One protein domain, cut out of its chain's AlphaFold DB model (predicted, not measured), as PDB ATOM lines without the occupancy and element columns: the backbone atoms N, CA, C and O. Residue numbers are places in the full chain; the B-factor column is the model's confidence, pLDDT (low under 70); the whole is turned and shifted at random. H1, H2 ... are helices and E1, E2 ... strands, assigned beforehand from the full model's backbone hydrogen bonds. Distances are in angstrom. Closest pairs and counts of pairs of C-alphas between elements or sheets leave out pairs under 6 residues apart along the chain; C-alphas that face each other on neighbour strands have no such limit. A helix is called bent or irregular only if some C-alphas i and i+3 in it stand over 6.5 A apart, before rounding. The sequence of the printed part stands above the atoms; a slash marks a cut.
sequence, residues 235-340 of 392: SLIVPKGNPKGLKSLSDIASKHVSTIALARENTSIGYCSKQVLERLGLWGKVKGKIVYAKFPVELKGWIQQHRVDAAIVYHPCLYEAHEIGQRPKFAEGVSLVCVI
ATOM      1  N   SER A 235      23.374 -19.985   0.138       98.44
ATOM      2  CA  SER A 235      22.207 -20.444  -0.610       98.44
ATOM      3  C   SER A 235      22.591 -21.544  -1.574       98.44
ATOM      4  O   SER A 235      23.672 -21.508  -2.158       98.44
ATOM      5  N   LEU A 236      21.675 -22.489  -1.759       98.69
ATOM      6  CA  LEU A 236      21.755 -23.473  -2.822       98.69
ATOM      7  C   LEU A 236      21.046 -22.926  -4.060       98.69
ATOM      8  O   LEU A 236      19.857 -22.598  -4.008       98.69
ATOM      9  N   ILE A 237      21.773 -22.870  -5.169       98.69
ATOM     10  CA  ILE A 237      21.241 -22.471  -6.470       98.69
ATOM     11  C   ILE A 237      21.439 -23.561  -7.516       98.69
ATOM     12  O   ILE A 237      22.334 -24.399  -7.407       98.69
ATOM     13  N   VAL A 238      20.599 -23.503  -8.541       98.75
ATOM     14  CA  VAL A 238      20.575 -24.394  -9.708       98.75
ATOM     15  C   VAL A 238      20.368 -23.561 -10.977       98.75
ATOM     16  O   VAL A 238      19.988 -22.386 -10.870       98.75
ATOM     17  N   PRO A 239      20.596 -24.119 -12.182       98.62
ATOM     18  CA  PRO A 239      20.289 -23.412 -13.420       98.62
ATOM     19  C   PRO A 239      18.818 -22.992 -13.483       98.62
ATOM     20  O   PRO A 239      17.954 -23.630 -12.868       98.62
ATOM     21  N   LYS A 240      18.529 -21.914 -14.220       98.06
ATOM     22  CA  LYS A 240      17.163 -21.391 -14.363       98.06
ATOM     23  C   LYS A 240      16.183 -22.506 -14.749       98.06
ATOM     24  O   LYS A 240      16.451 -23.289 -15.654       98.06
ATOM     25  N   GLY A 241      15.051 -22.565 -14.049       97.12
ATOM     26  CA  GLY A 241      14.018 -23.584 -14.268       97.12
ATOM     27  C   GLY A 241      14.267 -24.904 -13.536       97.12
ATOM     28  O   GLY A 241      13.421 -25.787 -13.610       97.12
ATOM     29  N   ASN A 242      15.377 -25.027 -12.796       97.94
ATOM     30  CA  ASN A 242      15.713 -26.193 -11.979       97.94
ATOM     31  C   ASN A 242      15.633 -27.532 -12.751       97.94
ATOM     32  O   ASN A 242      14.809 -28.388 -12.422       97.94
ATOM     33  N   PRO A 243      16.506 -27.762 -13.753       97.19
ATOM     34  CA  PRO A 243      16.409 -28.927 -14.646       97.19
ATOM     35  C   PRO A 243      16.514 -30.287 -13.942       97.19
ATOM     36  O   PRO A 243      16.116 -31.308 -14.494       97.19
ATOM     37  N   LYS A 244      17.087 -30.313 -12.734       97.56
ATOM     38  CA  LYS A 244      17.252 -31.523 -11.920       97.56
ATOM     39  C   LYS A 244      16.164 -31.697 -10.855       97.56
ATOM     40  O   LYS A 244      16.191 -32.688 -10.133       97.56
ATOM     41  N   GLY A 245      15.215 -30.764 -10.757       97.19
ATOM     42  CA  GLY A 245      14.052 -30.871  -9.877       97.19
ATOM     43  C   GLY A 245      14.366 -30.840  -8.378       97.19
ATOM     44  O   GLY A 245      13.635 -31.455  -7.604       97.19
ATOM     45  N   LEU A 246      15.431 -30.150  -7.951       98.12
ATOM     46  CA  LEU A 246      15.795 -30.044  -6.531       98.12
ATOM     47  C   LEU A 246      14.756 -29.209  -5.782       98.12
ATOM     48  O   LEU A 246      14.492 -28.066  -6.152       98.12
ATOM     49  N   LYS A 247      14.195 -29.747  -4.706       96.81
ATOM     50  CA  LYS A 247      13.229 -29.055  -3.842       96.81
ATOM     51  C   LYS A 247      13.854 -28.629  -2.519       96.81
ATOM     52  O   LYS A 247      13.343 -27.741  -1.849       96.81
ATOM     53  N   SER A 248      14.955 -29.267  -2.140       96.44
ATOM     54  CA  SER A 248      15.641 -29.058  -0.875       96.44
ATOM     55  C   SER A 248      17.150 -29.237  -1.015       96.44
ATOM     56  O   SER A 248      17.658 -29.752  -2.013       96.44
ATOM     57  N   LEU A 249      17.878 -28.845   0.030       95.44
ATOM     58  CA  LEU A 249      19.317 -29.069   0.110       95.44
ATOM     59  C   LEU A 249      19.690 -30.557   0.093       95.44
ATOM     60  O   LEU A 249      20.743 -30.897  -0.425       95.44
ATOM     61  N   SER A 250      18.833 -31.450   0.592       96.19
ATOM     62  CA  SER A 250      19.090 -32.897   0.610       96.19
ATOM     63  C   SER A 250      19.101 -33.528  -0.787       96.19
ATOM     64  O   SER A 250      19.794 -34.523  -1.015       96.19
ATOM     65  N   ASP A 251      18.392 -32.926  -1.748       97.31
ATOM     66  CA  ASP A 251      18.229 -33.466  -3.105       97.31
ATOM     67  C   ASP A 251      19.519 -33.424  -3.934       97.31
ATOM     68  O   ASP A 251      19.633 -34.120  -4.946       97.31
ATOM     69  N   ILE A 252      20.538 -32.687  -3.482       96.56
ATOM     70  CA  ILE A 252      21.880 -32.695  -4.085       96.56
ATOM     71  C   ILE A 252      22.515 -34.100  -4.074       96.56
ATOM     72  O   ILE A 252      23.366 -34.417  -4.905       96.56
ATOM     73  N   ALA A 253      22.111 -34.963  -3.133       96.75
ATOM     74  CA  ALA A 253      22.593 -36.338  -3.044       96.75
ATOM     75  C   ALA A 253      21.875 -37.280  -4.024       96.75
ATOM     76  O   ALA A 253      22.332 -38.406  -4.225       96.75
ATOM     77  N   SER A 254      20.790 -36.832  -4.662       96.19
ATOM     78  CA  SER A 254      20.026 -37.643  -5.608       96.19
ATOM     79  C   SER A 254      20.861 -38.063  -6.821       96.19
ATOM     80  O   SER A 254      21.840 -37.417  -7.199       96.19
ATOM     81  N   LYS A 255      20.444 -39.148  -7.478       94.94
ATOM     82  CA  LYS A 255      21.070 -39.649  -8.714       94.94
ATOM     83  C   LYS A 255      20.954 -38.689  -9.908       94.94
ATOM     84  O   LYS A 255      21.671 -38.858 -10.883       94.94
ATOM     85  N   HIS A 256      20.049 -37.710  -9.844       94.75
ATOM     86  CA  HIS A 256      19.814 -36.748 -10.926       94.75
ATOM     87  C   HIS A 256      20.853 -35.620 -10.950       94.75
ATOM     88  O   HIS A 256      21.028 -34.975 -11.983       94.75
ATOM     89  N   VAL A 257      21.548 -35.407  -9.829       98.00
ATOM     90  CA  VAL A 257      22.642 -34.445  -9.685       98.00
ATOM     91  C   VAL A 257      23.965 -35.162  -9.905       98.00
ATOM     92  O   VAL A 257      24.307 -36.078  -9.150       98.00
ATOM     93  N   SER A 258      24.711 -34.714 -10.909       97.62
ATOM     94  CA  SER A 258      26.019 -35.247 -11.290       97.62
ATOM     95  C   SER A 258      27.158 -34.349 -10.819       97.62
ATOM     96  O   SER A 258      28.193 -34.866 -10.407       97.62
ATOM     97  N   THR A 259      26.957 -33.026 -10.823       98.25
ATOM     98  CA  THR A 259      28.033 -32.062 -10.544       98.25
ATOM     99  C   THR A 259      27.584 -30.945  -9.604       98.25
ATOM    100  O   THR A 259      26.625 -30.228  -9.888       98.25
ATOM    101  N   ILE A 260      28.319 -30.748  -8.506       98.62
ATOM    102  CA  ILE A 260      28.058 -29.716  -7.493       98.62
ATOM    103  C   ILE A 260      29.275 -28.796  -7.395       98.62
ATOM    104  O   ILE A 260      30.373 -29.252  -7.079       98.62
ATOM    105  N   ALA A 261      29.100 -27.497  -7.632       98.56
ATOM    106  CA  ALA A 261      30.178 -26.529  -7.472       98.56
ATOM    107  C   ALA A 261      30.256 -25.987  -6.045       98.56
ATOM    108  O   ALA A 261      29.292 -25.408  -5.541       98.56
ATOM    109  N   LEU A 262      31.435 -26.104  -5.434       98.44
ATOM    110  CA  LEU A 262      31.773 -25.473  -4.157       98.44
ATOM    111  C   LEU A 262      33.028 -24.606  -4.299       98.44
ATOM    112  O   LEU A 262      33.851 -24.802  -5.195       98.44
ATOM    113  N   ALA A 263      33.215 -23.654  -3.388       95.88
ATOM    114  CA  ALA A 263      34.522 -23.031  -3.192       95.88
ATOM    115  C   ALA A 263      35.443 -23.952  -2.372       95.88
ATOM    116  O   ALA A 263      34.988 -24.872  -1.691       95.88
ATOM    117  N   ARG A 264      36.754 -23.699  -2.413       94.31
ATOM    118  CA  ARG A 264      37.738 -24.469  -1.637       94.31
ATOM    119  C   ARG A 264      37.670 -24.150  -0.140       94.31
ATOM    120  O   ARG A 264      37.410 -23.012   0.244       94.31
ATOM    121  N   GLU A 265      37.965 -25.143   0.699       93.56
ATOM    122  CA  GLU A 265      37.875 -25.069   2.173       93.56
ATOM    123  C   GLU A 265      38.807 -24.035   2.827       93.56
ATOM    124  O   GLU A 265      38.599 -23.646   3.973       93.56
ATOM    125  N   ASN A 266      39.822 -23.555   2.107       90.56
ATOM    126  CA  ASN A 266      40.647 -22.438   2.566       90.56
ATOM    127  C   ASN A 266      39.906 -21.086   2.533       90.56
ATOM    128  O   ASN A 266      40.410 -20.116   3.085       90.56
ATOM    129  N   THR A 267      38.723 -21.025   1.915       93.12
ATOM    130  CA  THR A 267      37.800 -19.881   1.960       93.12
ATOM    131  C   THR A 267      36.671 -20.149   2.948       93.12
ATOM    132  O   THR A 267      36.266 -21.303   3.126       93.12
ATOM    133  N   SER A 268      36.108 -19.108   3.566       95.12
ATOM    134  CA  SER A 268      35.019 -19.294   4.538       95.12
ATOM    135  C   SER A 268      33.774 -19.918   3.915       95.12
ATOM    136  O   SER A 268      33.191 -20.815   4.513       95.12
ATOM    137  N   ILE A 269      33.400 -19.528   2.692       95.94
ATOM    138  CA  ILE A 269      32.291 -20.161   1.963       95.94
ATOM    139  C   ILE A 269      32.545 -21.638   1.692       95.94
ATOM    140  O   ILE A 269      31.634 -22.436   1.886       95.94
ATOM    141  N   GLY A 270      33.748 -22.026   1.263       96.69
ATOM    142  CA  GLY A 270      34.055 -23.432   1.008       96.69
ATOM    143  C   GLY A 270      34.013 -24.264   2.286       96.69
ATOM    144  O   GLY A 270      33.396 -25.326   2.312       96.69
ATOM    145  N   TYR A 271      34.596 -23.738   3.367       97.38
ATOM    146  CA  TYR A 271      34.550 -24.371   4.682       97.38
ATOM    147  C   TYR A 271      33.117 -24.528   5.202       97.38
ATOM    148  O   TYR A 271      32.705 -25.635   5.535       97.38
ATOM    149  N   CYS A 272      32.335 -23.447   5.194       98.06
ATOM    150  CA  CYS A 272      30.946 -23.463   5.646       98.06
ATOM    151  C   CYS A 272      30.079 -24.361   4.753       98.06
ATOM    152  O   CYS A 272      29.226 -25.080   5.255       98.06
ATOM    153  N   SER A 273      30.325 -24.397   3.438       98.25
ATOM    154  CA  SER A 273      29.605 -25.293   2.525       98.25
ATOM    155  C   SER A 273      29.835 -26.758   2.877       98.25
ATOM    156  O   SER A 273      28.884 -27.529   2.945       98.25
ATOM    157  N   LYS A 274      31.086 -27.157   3.135       98.06
ATOM    158  CA  LYS A 274      31.386 -28.517   3.591       98.06
ATOM    159  C   LYS A 274      30.760 -28.800   4.953       98.06
ATOM    160  O   LYS A 274      30.134 -29.841   5.109       98.06
ATOM    161  N   GLN A 275      30.855 -27.861   5.889       98.19
ATOM    162  CA  GLN A 275      30.268 -27.991   7.219       98.19
ATOM    163  C   GLN A 275      28.752 -28.234   7.160       98.19
ATOM    164  O   GLN A 275      28.254 -29.130   7.834       98.19
ATOM    165  N   VAL A 276      28.034 -27.515   6.291       98.31
ATOM    166  CA  VAL A 276      26.605 -27.750   6.021       98.31
ATOM    167  C   VAL A 276      26.364 -29.185   5.559       98.31
ATOM    168  O   VAL A 276      25.483 -29.872   6.074       98.31
ATOM    169  N   LEU A 277      27.157 -29.659   4.595       98.44
ATOM    170  CA  LEU A 277      27.029 -31.011   4.053       98.44
ATOM    171  C   LEU A 277      27.373 -32.092   5.084       98.44
ATOM    172  O   LEU A 277      26.766 -33.160   5.062       98.44
ATOM    173  N   GLU A 278      28.331 -31.842   5.972       98.19
ATOM    174  CA  GLU A 278      28.715 -32.753   7.052       98.19
ATOM    175  C   GLU A 278      27.643 -32.811   8.143       98.19
ATOM    176  O   GLU A 278      27.218 -33.908   8.504       98.19
ATOM    177  N   ARG A 279      27.132 -31.659   8.603       97.75
ATOM    178  CA  ARG A 279      26.060 -31.594   9.613       97.75
ATOM    179  C   ARG A 279      24.767 -32.264   9.139       97.75
ATOM    180  O   ARG A 279      24.040 -32.820   9.952       97.75
ATOM    181  N   LEU A 280      24.503 -32.264   7.831       97.12
ATOM    182  CA  LEU A 280      23.367 -32.971   7.228       97.12
ATOM    183  C   LEU A 280      23.660 -34.438   6.860       97.12
ATOM    184  O   LEU A 280      22.797 -35.110   6.297       97.12
ATOM    185  N   GLY A 281      24.872 -34.948   7.106       97.94
ATOM    186  CA  GLY A 281      25.261 -36.313   6.728       97.94
ATOM    187  C   GLY A 281      25.303 -36.562   5.210       97.94
ATOM    188  O   GLY A 281      25.222 -37.705   4.754       97.94
ATOM    189  N   LEU A 282      25.410 -35.504   4.401       98.12
ATOM    190  CA  LEU A 282      25.410 -35.561   2.936       98.12
ATOM    191  C   LEU A 282      26.819 -35.649   2.346       98.12
ATOM    192  O   LEU A 282      26.972 -36.201   1.258       98.12
ATOM    193  N   TRP A 283      27.846 -35.153   3.046       97.94
ATOM    194  CA  TRP A 283      29.217 -35.049   2.526       97.94
ATOM    195  C   TRP A 283      29.733 -36.350   1.892       97.94
ATOM    196  O   TRP A 283      30.175 -36.351   0.743       97.94
ATOM    197  N   GLY A 284      29.597 -37.479   2.595       97.62
ATOM    198  CA  GLY A 284      30.033 -38.787   2.096       97.62
ATOM    199  C   GLY A 284      29.349 -39.211   0.790       97.62
ATOM    200  O   GLY A 284      29.984 -39.864  -0.036       97.62
ATOM    201  N   LYS A 285      28.096 -38.789   0.577       97.44
ATOM    202  CA  LYS A 285      27.286 -39.101  -0.613       97.44
ATOM    203  C   LYS A 285      27.613 -38.204  -1.805       97.44
ATOM    204  O   LYS A 285      27.419 -38.612  -2.947       97.44
ATOM    205  N   VAL A 286      28.075 -36.978  -1.554       97.88
ATOM    206  CA  VAL A 286      28.267 -35.968  -2.607       97.88
ATOM    207  C   VAL A 286      29.718 -35.681  -2.942       97.88
ATOM    208  O   VAL A 286      29.963 -35.128  -4.005       97.88
ATOM    209  N   LYS A 287      30.689 -36.068  -2.104       97.31
ATOM    210  CA  LYS A 287      32.109 -35.720  -2.300       97.31
ATOM    211  C   LYS A 287      32.661 -36.069  -3.690       97.31
ATOM    212  O   LYS A 287      33.464 -35.313  -4.222       97.31
ATOM    213  N   GLY A 288      32.193 -37.166  -4.295       97.88
ATOM    214  CA  GLY A 288      32.590 -37.587  -5.646       97.88
ATOM    215  C   GLY A 288      31.991 -36.753  -6.786       97.88
ATOM    216  O   GLY A 288      32.422 -36.889  -7.922       97.88
ATOM    217  N   LYS A 289      31.014 -35.889  -6.488       98.06
ATOM    218  CA  LYS A 289      30.327 -34.991  -7.431       98.06
ATOM    219  C   LYS A 289      30.849 -33.552  -7.360       98.06
ATOM    220  O   LYS A 289      30.372 -32.689  -8.095       98.06
ATOM    221  N   ILE A 290      31.757 -33.252  -6.427       98.44
ATOM    222  CA  ILE A 290      32.180 -31.879  -6.144       98.44
ATOM    223  C   ILE A 290      33.235 -31.425  -7.146       98.44
ATOM    224  O   ILE A 290      34.280 -32.055  -7.303       98.44
ATOM    225  N   VAL A 291      33.000 -30.260  -7.739       98.12
ATOM    226  CA  VAL A 291      33.996 -29.502  -8.495       98.12
ATOM    227  C   VAL A 291      34.286 -28.192  -7.775       98.12
ATOM    228  O   VAL A 291      33.381 -27.501  -7.307       98.12
ATOM    229  N   TYR A 292      35.566 -27.843  -7.663       97.62
ATOM    230  CA  TYR A 292      35.979 -26.661  -6.913       97.62
ATOM    231  C   TYR A 292      36.200 -25.460  -7.824       97.62
ATOM    232  O   TYR A 292      37.080 -25.485  -8.687       97.62
ATOM    233  N   ALA A 293      35.465 -24.381  -7.570       91.69
ATOM    234  CA  ALA A 293      35.764 -23.075  -8.141       91.69
ATOM    235  C   ALA A 293      37.050 -22.500  -7.534       91.69
ATOM    236  O   ALA A 293      37.359 -22.708  -6.353       91.69
ATOM    237  N   LYS A 294      37.803 -21.746  -8.339       86.25
ATOM    238  CA  LYS A 294      39.005 -21.044  -7.877       86.25
ATOM    239  C   LYS A 294      38.621 -19.807  -7.075       86.25
ATOM    240  O   LYS A 294      39.262 -19.509  -6.068       86.25
ATOM    241  N   PHE A 295      37.572 -19.111  -7.509       84.50
ATOM    242  CA  PHE A 295      37.050 -17.922  -6.847       84.50
ATOM    243  C   PHE A 295      35.550 -18.066  -6.558       84.50
ATOM    244  O   PHE A 295      34.811 -18.498  -7.439       84.50
ATOM    245  N   PRO A 296      35.049 -17.626  -5.386       86.94
ATOM    246  CA  PRO A 296      33.620 -17.721  -5.063       86.94
ATOM    247  C   PRO A 296      32.684 -17.060  -6.087       86.94
ATOM    248  O   PRO A 296      31.562 -17.514  -6.283       86.94
ATOM    249  N   VAL A 297      33.154 -16.008  -6.767       83.56
ATOM    250  CA  VAL A 297      32.386 -15.299  -7.805       83.56
ATOM    251  C   VAL A 297      32.090 -16.173  -9.033       83.56
ATOM    252  O   VAL A 297      31.090 -15.955  -9.710       83.56
ATOM    253  N   GLU A 298      32.907 -17.197  -9.301       89.31
ATOM    254  CA  GLU A 298      32.739 -18.090 -10.455       89.31
ATOM    255  C   GLU A 298      31.530 -19.023 -10.302       89.31
ATOM    256  O   GLU A 298      30.941 -19.423 -11.303       89.31
ATOM    257  N   LEU A 299      31.130 -19.346  -9.066       95.50
ATOM    258  CA  LEU A 299      30.099 -20.345  -8.767       95.50
ATOM    259  C   LEU A 299      28.750 -20.019  -9.419       95.50
ATOM    260  O   LEU A 299      28.141 -20.878 -10.054       95.50
ATOM    261  N   LYS A 300      28.306 -18.760  -9.315       95.06
ATOM    262  CA  LYS A 300      27.077 -18.295  -9.976       95.06
ATOM    263  C   LYS A 300      27.204 -18.369 -11.499       95.06
ATOM    264  O   LYS A 300      26.292 -18.851 -12.161       95.06
ATOM    265  N   GLY A 301      28.349 -17.949 -12.041       92.62
ATOM    266  CA  GLY A 301      28.618 -18.006 -13.477       92.62
ATOM    267  C   GLY A 301      28.582 -19.434 -14.024       92.62
ATOM    268  O   GLY A 301      28.026 -19.667 -15.090       92.62
ATOM    269  N   TRP A 302      29.096 -20.418 -13.279       97.75
ATOM    270  CA  TRP A 302      29.053 -21.825 -13.694       97.75
ATOM    271  C   TRP A 302      27.623 -22.372 -13.766       97.75
ATOM    272  O   TRP A 302      27.331 -23.175 -14.649       97.75
ATOM    273  N   ILE A 303      26.732 -21.909 -12.887       98.12
ATOM    274  CA  ILE A 303      25.303 -22.241 -12.934       98.12
ATOM    275  C   ILE A 303      24.635 -21.605 -14.155       98.12
ATOM    276  O   ILE A 303      23.944 -22.297 -14.898       98.12
ATOM    277  N   GLN A 304      24.889 -20.316 -14.400       93.50
ATOM    278  CA  GLN A 304      24.364 -19.594 -15.568       93.50
ATOM    279  C   GLN A 304      24.840 -20.213 -16.893       93.50
ATOM    280  O   GLN A 304      24.112 -20.220 -17.877       93.50
ATOM    281  N   GLN A 305      26.055 -20.766 -16.908       95.62
ATOM    282  CA  GLN A 305      26.659 -21.452 -18.055       95.62
ATOM    283  C   GLN A 305      26.270 -22.936 -18.155       95.62
ATOM    284  O   GLN A 305      26.818 -23.639 -18.998       95.62
ATOM    285  N   HIS A 306      25.387 -23.438 -17.282       95.69
ATOM    286  CA  HIS A 306      24.996 -24.854 -17.224       95.69
ATOM    287  C   HIS A 306      26.182 -25.832 -17.092       95.69
ATOM    288  O   HIS A 306      26.103 -26.986 -17.504       95.69
ATOM    289  N   ARG A 307      27.300 -25.392 -16.497       96.44
ATOM    290  CA  ARG A 307      28.504 -26.223 -16.300       96.44
ATOM    291  C   ARG A 307      28.366 -27.201 -15.140       96.44
ATOM    292  O   ARG A 307      29.097 -28.186 -15.079       96.44
ATOM    293  N   VAL A 308      27.491 -26.886 -14.191       98.38
ATOM    294  CA  VAL A 308      27.241 -27.657 -12.970       98.38
ATOM    295  C   VAL A 308      25.745 -27.672 -12.676       98.38
ATOM    296  O   VAL A 308      25.026 -26.747 -13.054       98.38
ATOM    297  N   ASP A 309      25.277 -28.709 -11.986       98.69
ATOM    298  CA  ASP A 309      23.851 -28.892 -11.703       98.69
ATOM    299  C   ASP A 309      23.383 -28.067 -10.503       98.69
ATOM    300  O   ASP A 309      22.232 -27.641 -10.448       98.69
ATOM    301  N   ALA A 310      24.271 -27.859  -9.531       98.69
ATOM    302  CA  ALA A 310      23.990 -27.111  -8.316       98.69
ATOM    303  C   ALA A 310      25.252 -26.421  -7.785       98.69
ATOM    304  O   ALA A 310      26.369 -26.881  -8.020       98.69
ATOM    305  N   ALA A 311      25.082 -25.323  -7.051       98.75
ATOM    306  CA  ALA A 311      26.179 -24.633  -6.381       98.75
ATOM    307  C   ALA A 311      25.730 -24.047  -5.042       98.75
ATOM    308  O   ALA A 311      24.602 -23.564  -4.919       98.75
ATOM    309  N   ILE A 312      26.631 -24.045  -4.057       98.62
ATOM    310  CA  ILE A 312      26.440 -23.290  -2.814       98.62
ATOM    311  C   ILE A 312      27.163 -21.953  -2.951       98.62
ATOM    312  O   ILE A 312      28.375 -21.919  -3.146       98.62
ATOM    313  N   VAL A 313      26.421 -20.850  -2.856       97.69
ATOM    314  CA  VAL A 313      26.919 -19.478  -3.047       97.69
ATOM    315  C   VAL A 313      26.616 -18.599  -1.836       97.69
ATOM    316  O   VAL A 313      25.763 -18.938  -1.018       97.69
ATOM    317  N   TYR A 314      27.263 -17.435  -1.739       96.44
ATOM    318  CA  TYR A 314      26.795 -16.377  -0.841       96.44
ATOM    319  C   TYR A 314      25.435 -15.857  -1.318       96.44
ATOM    320  O   TYR A 314      25.296 -15.472  -2.479       96.44
ATOM    321  N   HIS A 315      24.452 -15.806  -0.421       96.94
ATOM    322  CA  HIS A 315      23.098 -15.341  -0.718       96.94
ATOM    323  C   HIS A 315      23.070 -13.909  -1.291       96.94
ATOM    324  O   HIS A 315      22.442 -13.724  -2.334       96.94
ATOM    325  N   PRO A 316      23.809 -12.921  -0.736       94.19
ATOM    326  CA  PRO A 316      23.863 -11.577  -1.318       94.19
ATOM    327  C   PRO A 316      24.367 -11.524  -2.767       94.19
ATOM    328  O   PRO A 316      23.949 -10.664  -3.530       94.19
ATOM    329  N   CYS A 317      25.215 -12.467  -3.199       92.25
ATOM    330  CA  CYS A 317      25.744 -12.492  -4.572       92.25
ATOM    331  C   CYS A 317      24.690 -12.850  -5.638       92.25
ATOM    332  O   CYS A 317      24.990 -12.811  -6.838       92.25
ATOM    333  N   LEU A 318      23.482 -13.229  -5.212       95.19
ATOM    334  CA  LEU A 318      22.315 -13.442  -6.069       95.19
ATOM    335  C   LEU A 318      21.544 -12.155  -6.350       95.19
ATOM    336  O   LEU A 318      20.548 -12.210  -7.059       95.19
ATOM    337  N   TYR A 319      21.972 -11.027  -5.791       93.38
ATOM    338  CA  TYR A 319      21.272  -9.757  -5.861       93.38
ATOM    339  C   TYR A 319      22.173  -8.706  -6.512       93.38
ATOM    340  O   TYR A 319      23.287  -8.461  -6.054       93.38
ATOM    341  N   GLU A 320      21.706  -8.115  -7.610       85.12
ATOM    342  CA  GLU A 320      22.485  -7.225  -8.476       85.12
ATOM    343  C   GLU A 320      21.698  -5.960  -8.828       85.12
ATOM    344  O   GLU A 320      20.470  -5.977  -8.905       85.12
ATOM    345  N   ALA A 321      22.407  -4.860  -9.075       76.56
ATOM    346  CA  ALA A 321      21.841  -3.637  -9.630       76.56
ATOM    347  C   ALA A 321      22.720  -3.168 -10.793       76.56
ATOM    348  O   ALA A 321      23.946  -3.162 -10.680       76.56
ATOM    349  N   HIS A 322      22.096  -2.786 -11.909       71.25
ATOM    350  CA  HIS A 322      22.812  -2.321 -13.103       71.25
ATOM    351  C   HIS A 322      23.114  -0.818 -13.061       71.25
ATOM    352  O   HIS A 322      24.009  -0.350 -13.759       71.25
ATOM    353  N   GLU A 323      22.406  -0.073 -12.211       69.25
ATOM    354  CA  GLU A 323      22.622   1.352 -11.982       69.25
ATOM    355  C   GLU A 323      22.768   1.645 -10.488       69.25
ATOM    356  O   GLU A 323      22.164   0.994  -9.629       69.25
ATOM    357  N   ILE A 324      23.563   2.666 -10.175       65.06
ATOM    358  CA  ILE A 324      23.789   3.119  -8.803       65.06
ATOM    359  C   ILE A 324      22.482   3.665  -8.218       65.06
ATOM    360  O   ILE A 324      21.840   4.525  -8.813       65.06
ATOM    361  N   GLY A 325      22.121   3.205  -7.018       69.19
ATOM    362  CA  GLY A 325      20.917   3.641  -6.307       69.19
ATOM    363  C   GLY A 325      19.639   2.895  -6.697       69.19
ATOM    364  O   GLY A 325      18.590   3.158  -6.110       69.19
ATOM    365  N   GLN A 326      19.703   1.949  -7.639       79.12
ATOM    366  CA  GLN A 326      18.596   1.026  -7.865       79.12
ATOM    367  C   GLN A 326      18.533  -0.035  -6.767       79.12
ATOM    368  O   GLN A 326      19.552  -0.496  -6.255       79.12
ATOM    369  N   ARG A 327      17.310  -0.474  -6.451       85.88
ATOM    370  CA  ARG A 327      17.113  -1.631  -5.575       85.88
ATOM    371  C   ARG A 327      17.670  -2.887  -6.243       85.88
ATOM    372  O   ARG A 327      17.415  -3.087  -7.435       85.88
ATOM    373  N   PRO A 328      18.354  -3.757  -5.488       90.81
ATOM    374  CA  PRO A 328      18.917  -4.960  -6.059       90.81
ATOM    375  C   PRO A 328      17.819  -5.931  -6.503       90.81
ATOM    376  O   PRO A 328      16.808  -6.127  -5.820       90.81
ATOM    377  N   LYS A 329      18.037  -6.560  -7.653       93.62
ATOM    378  CA  LYS A 329      17.164  -7.569  -8.251       93.62
ATOM    379  C   LYS A 329      17.838  -8.930  -8.203       93.62
ATOM    380  O   LYS A 329      19.060  -9.024  -8.199       93.62
ATOM    381  N   PHE A 330      17.028  -9.981  -8.162       95.00
ATOM    382  CA  PHE A 330      17.542 -11.343  -8.217       95.00
ATOM    383  C   PHE A 330      18.211 -11.607  -9.574       95.00
ATOM    384  O   PHE A 330      17.668 -11.226 -10.611       95.00
ATOM    385  N   ALA A 331      19.377 -12.248  -9.555       91.44
ATOM    386  CA  ALA A 331      20.204 -12.494 -10.726       91.44
ATOM    387  C   ALA A 331      19.490 -13.373 -11.762       91.44
ATOM    388  O   ALA A 331      18.800 -14.340 -11.431       91.44
ATOM    389  N   GLU A 332      19.707 -13.071 -13.039       92.88
ATOM    390  CA  GLU A 332      19.167 -13.865 -14.139       92.88
ATOM    391  C   GLU A 332      19.946 -15.174 -14.347       92.88
ATOM    392  O   GLU A 332      21.076 -15.349 -13.887       92.88
ATOM    393  N   GLY A 333      19.332 -16.127 -15.055       94.00
ATOM    394  CA  GLY A 333      19.976 -17.396 -15.421       94.00
ATOM    395  C   GLY A 333      20.130 -18.409 -14.278       94.00
ATOM    396  O   GLY A 333      20.630 -19.507 -14.510       94.00
ATOM    397  N   VAL A 334      19.655 -18.097 -13.069       97.69
ATOM    398  CA  VAL A 334      19.704 -19.001 -11.909       97.69
ATOM    399  C   VAL A 334      18.327 -19.171 -11.267       97.69
ATOM    400  O   VAL A 334      17.422 -18.358 -11.451       97.69
ATOM    401  N   SER A 335      18.150 -20.241 -10.501       98.38
ATOM    402  CA  SER A 335      16.999 -20.440  -9.618       98.38
ATOM    403  C   SER A 335      17.481 -20.748  -8.203       98.38
ATOM    404  O   SER A 335      18.434 -21.504  -8.008       98.38
ATOM    405  N   LEU A 336      16.835 -20.132  -7.212       98.31
ATOM    406  CA  LEU A 336      17.095 -20.379  -5.796       98.31
ATOM    407  C   LEU A 336      16.333 -21.630  -5.353       98.31
ATOM    408  O   LEU A 336      15.114 -21.671  -5.486       98.31
ATOM    409  N   VAL A 337      17.037 -22.622  -4.804       98.38
ATOM    410  CA  VAL A 337      16.397 -23.790  -4.174       98.38
ATOM    411  C   VAL A 337      16.067 -23.468  -2.723       98.38
ATOM    412  O   VAL A 337      14.928 -23.611  -2.294       98.38
ATOM    413  N   CYS A 338      17.058 -23.010  -1.957       97.94
ATOM    414  CA  CYS A 338      16.853 -22.575  -0.580       97.94
ATOM    415  C   CYS A 338      17.959 -21.625  -0.111       97.94
ATOM    416  O   CYS A 338      19.100 -21.679  -0.582       97.94
ATOM    417  N   VAL A 339      17.616 -20.778   0.861       98.06
ATOM    418  CA  VAL A 339      18.603 -20.105   1.711       98.06
ATOM    419  C   VAL A 339      18.985 -21.084   2.810       98.06
ATOM    420  O   VAL A 339      18.110 -21.628   3.482       98.06
ATOM    421  N   ILE A 340      20.280 -21.328   2.977       97.94
ATOM    422  CA  ILE A 340      20.766 -22.307   3.942       97.94
ATOM    423  C   ILE A 340      20.534 -21.752   5.362       97.94
ATOM    424  O   ILE A 340      20.836 -20.577   5.622       97.94
TER     425      ILE A 340
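This is residues 235 to 340 of the 392 residues of an uncharacterized protein of Armatimonadetes bacterium (UniProt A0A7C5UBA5). A strongly twisted sheet of five strands forms the core, with H1 and H2 over one face and H4 and H5 over the other; H3 sits at a corner by E3, and the loop of residues 320 to 329 sticks out as a thin arm. The printed part has 106 residues with five named helices and five named strands, in the order E1 H1 E2 H2 H3 E3 H4 E4 H5 E5. The sheet is mixed, in the order E3 E2 E4 E1 E5, and the class is mixed, helices and strands. The whole is compact, with a radius of gyration of the C-alphas of 13.4 A and spans of 44 by 30 by 21 A.

E1, residues 235 to 239, begins at C-alpha 235 (22.207, -20.444, -0.610) and is 13.3 A long. H1 is residues 249 to 253, neither bent nor irregular, but only just: C-alphas 250 and 253 are 6.1 A apart. E2 is residues 260 to 263. H2, residues 268 to 279, is 16.0 A long. H3, residues 283 to 289, is irregular, with C-alphas 285 and 288 7.5 A apart. E3 is residues 290 to 293, H4 residues 298 to 304, E4 residues 310 to 314, 13.4 A long, and H5 residues 315 to 318. E5, residues 334 to 339, is 13.7 A long and ends at C-alpha 339 (18.603, -20.105, 1.711).

E3 and E2 are parallel, with N 291 and O 260 2.9 A apart, as are E2 and E4, with N 261 and O 310 at 2.8 A. E1 is antiparallel to E4, with N 237 and O 311 at 2.9 A, and to E5, with N 335 and O 238 at 2.8 A. The sheet has helices on both faces, three layers: H2 on one, its height over the sheet 9.6 A, and H4 on the other. The closest C-alphas of H2 and E4 are Ser 273 and Ile 312, 6.5 A; of H4 and E4, Leu 299 and Ala 311, 6.3 A. H1 is on the same face as H2, H5 on that of H4. H3 only grazes the sheet and only just touches H1, with 3 pairs of C-alphas within 8 A, the closest Ala 253 and Val 286, 5.7 A. E2, H2, H3 and E3 form a strand-helix-strand unit, two parallel neighbour strands joined through helices, with a right-handed crossover; E3, H4, E4 and E4, H5, E5 are split ones, a strand between, also right-handed. In H2 and H4 every O i to N i+4 pair is within hydrogen-bond range; H1 has 0 of 1, with 1 of 2 O i to N i+3 pairs, H3 1 of 3, with 2 of 4, and H5 is too short.

The C-alphas farthest apart, Gly 284 and Gly 325, are 44.2 A apart. The printed part has no cut. The link from H5 to E5 is long, 15 residues; in it residues 319 to 320 pair antiparallel with 329 to 330. Mean pLDDT of the printed part is 94.6; residues 323 to 325 are under 70.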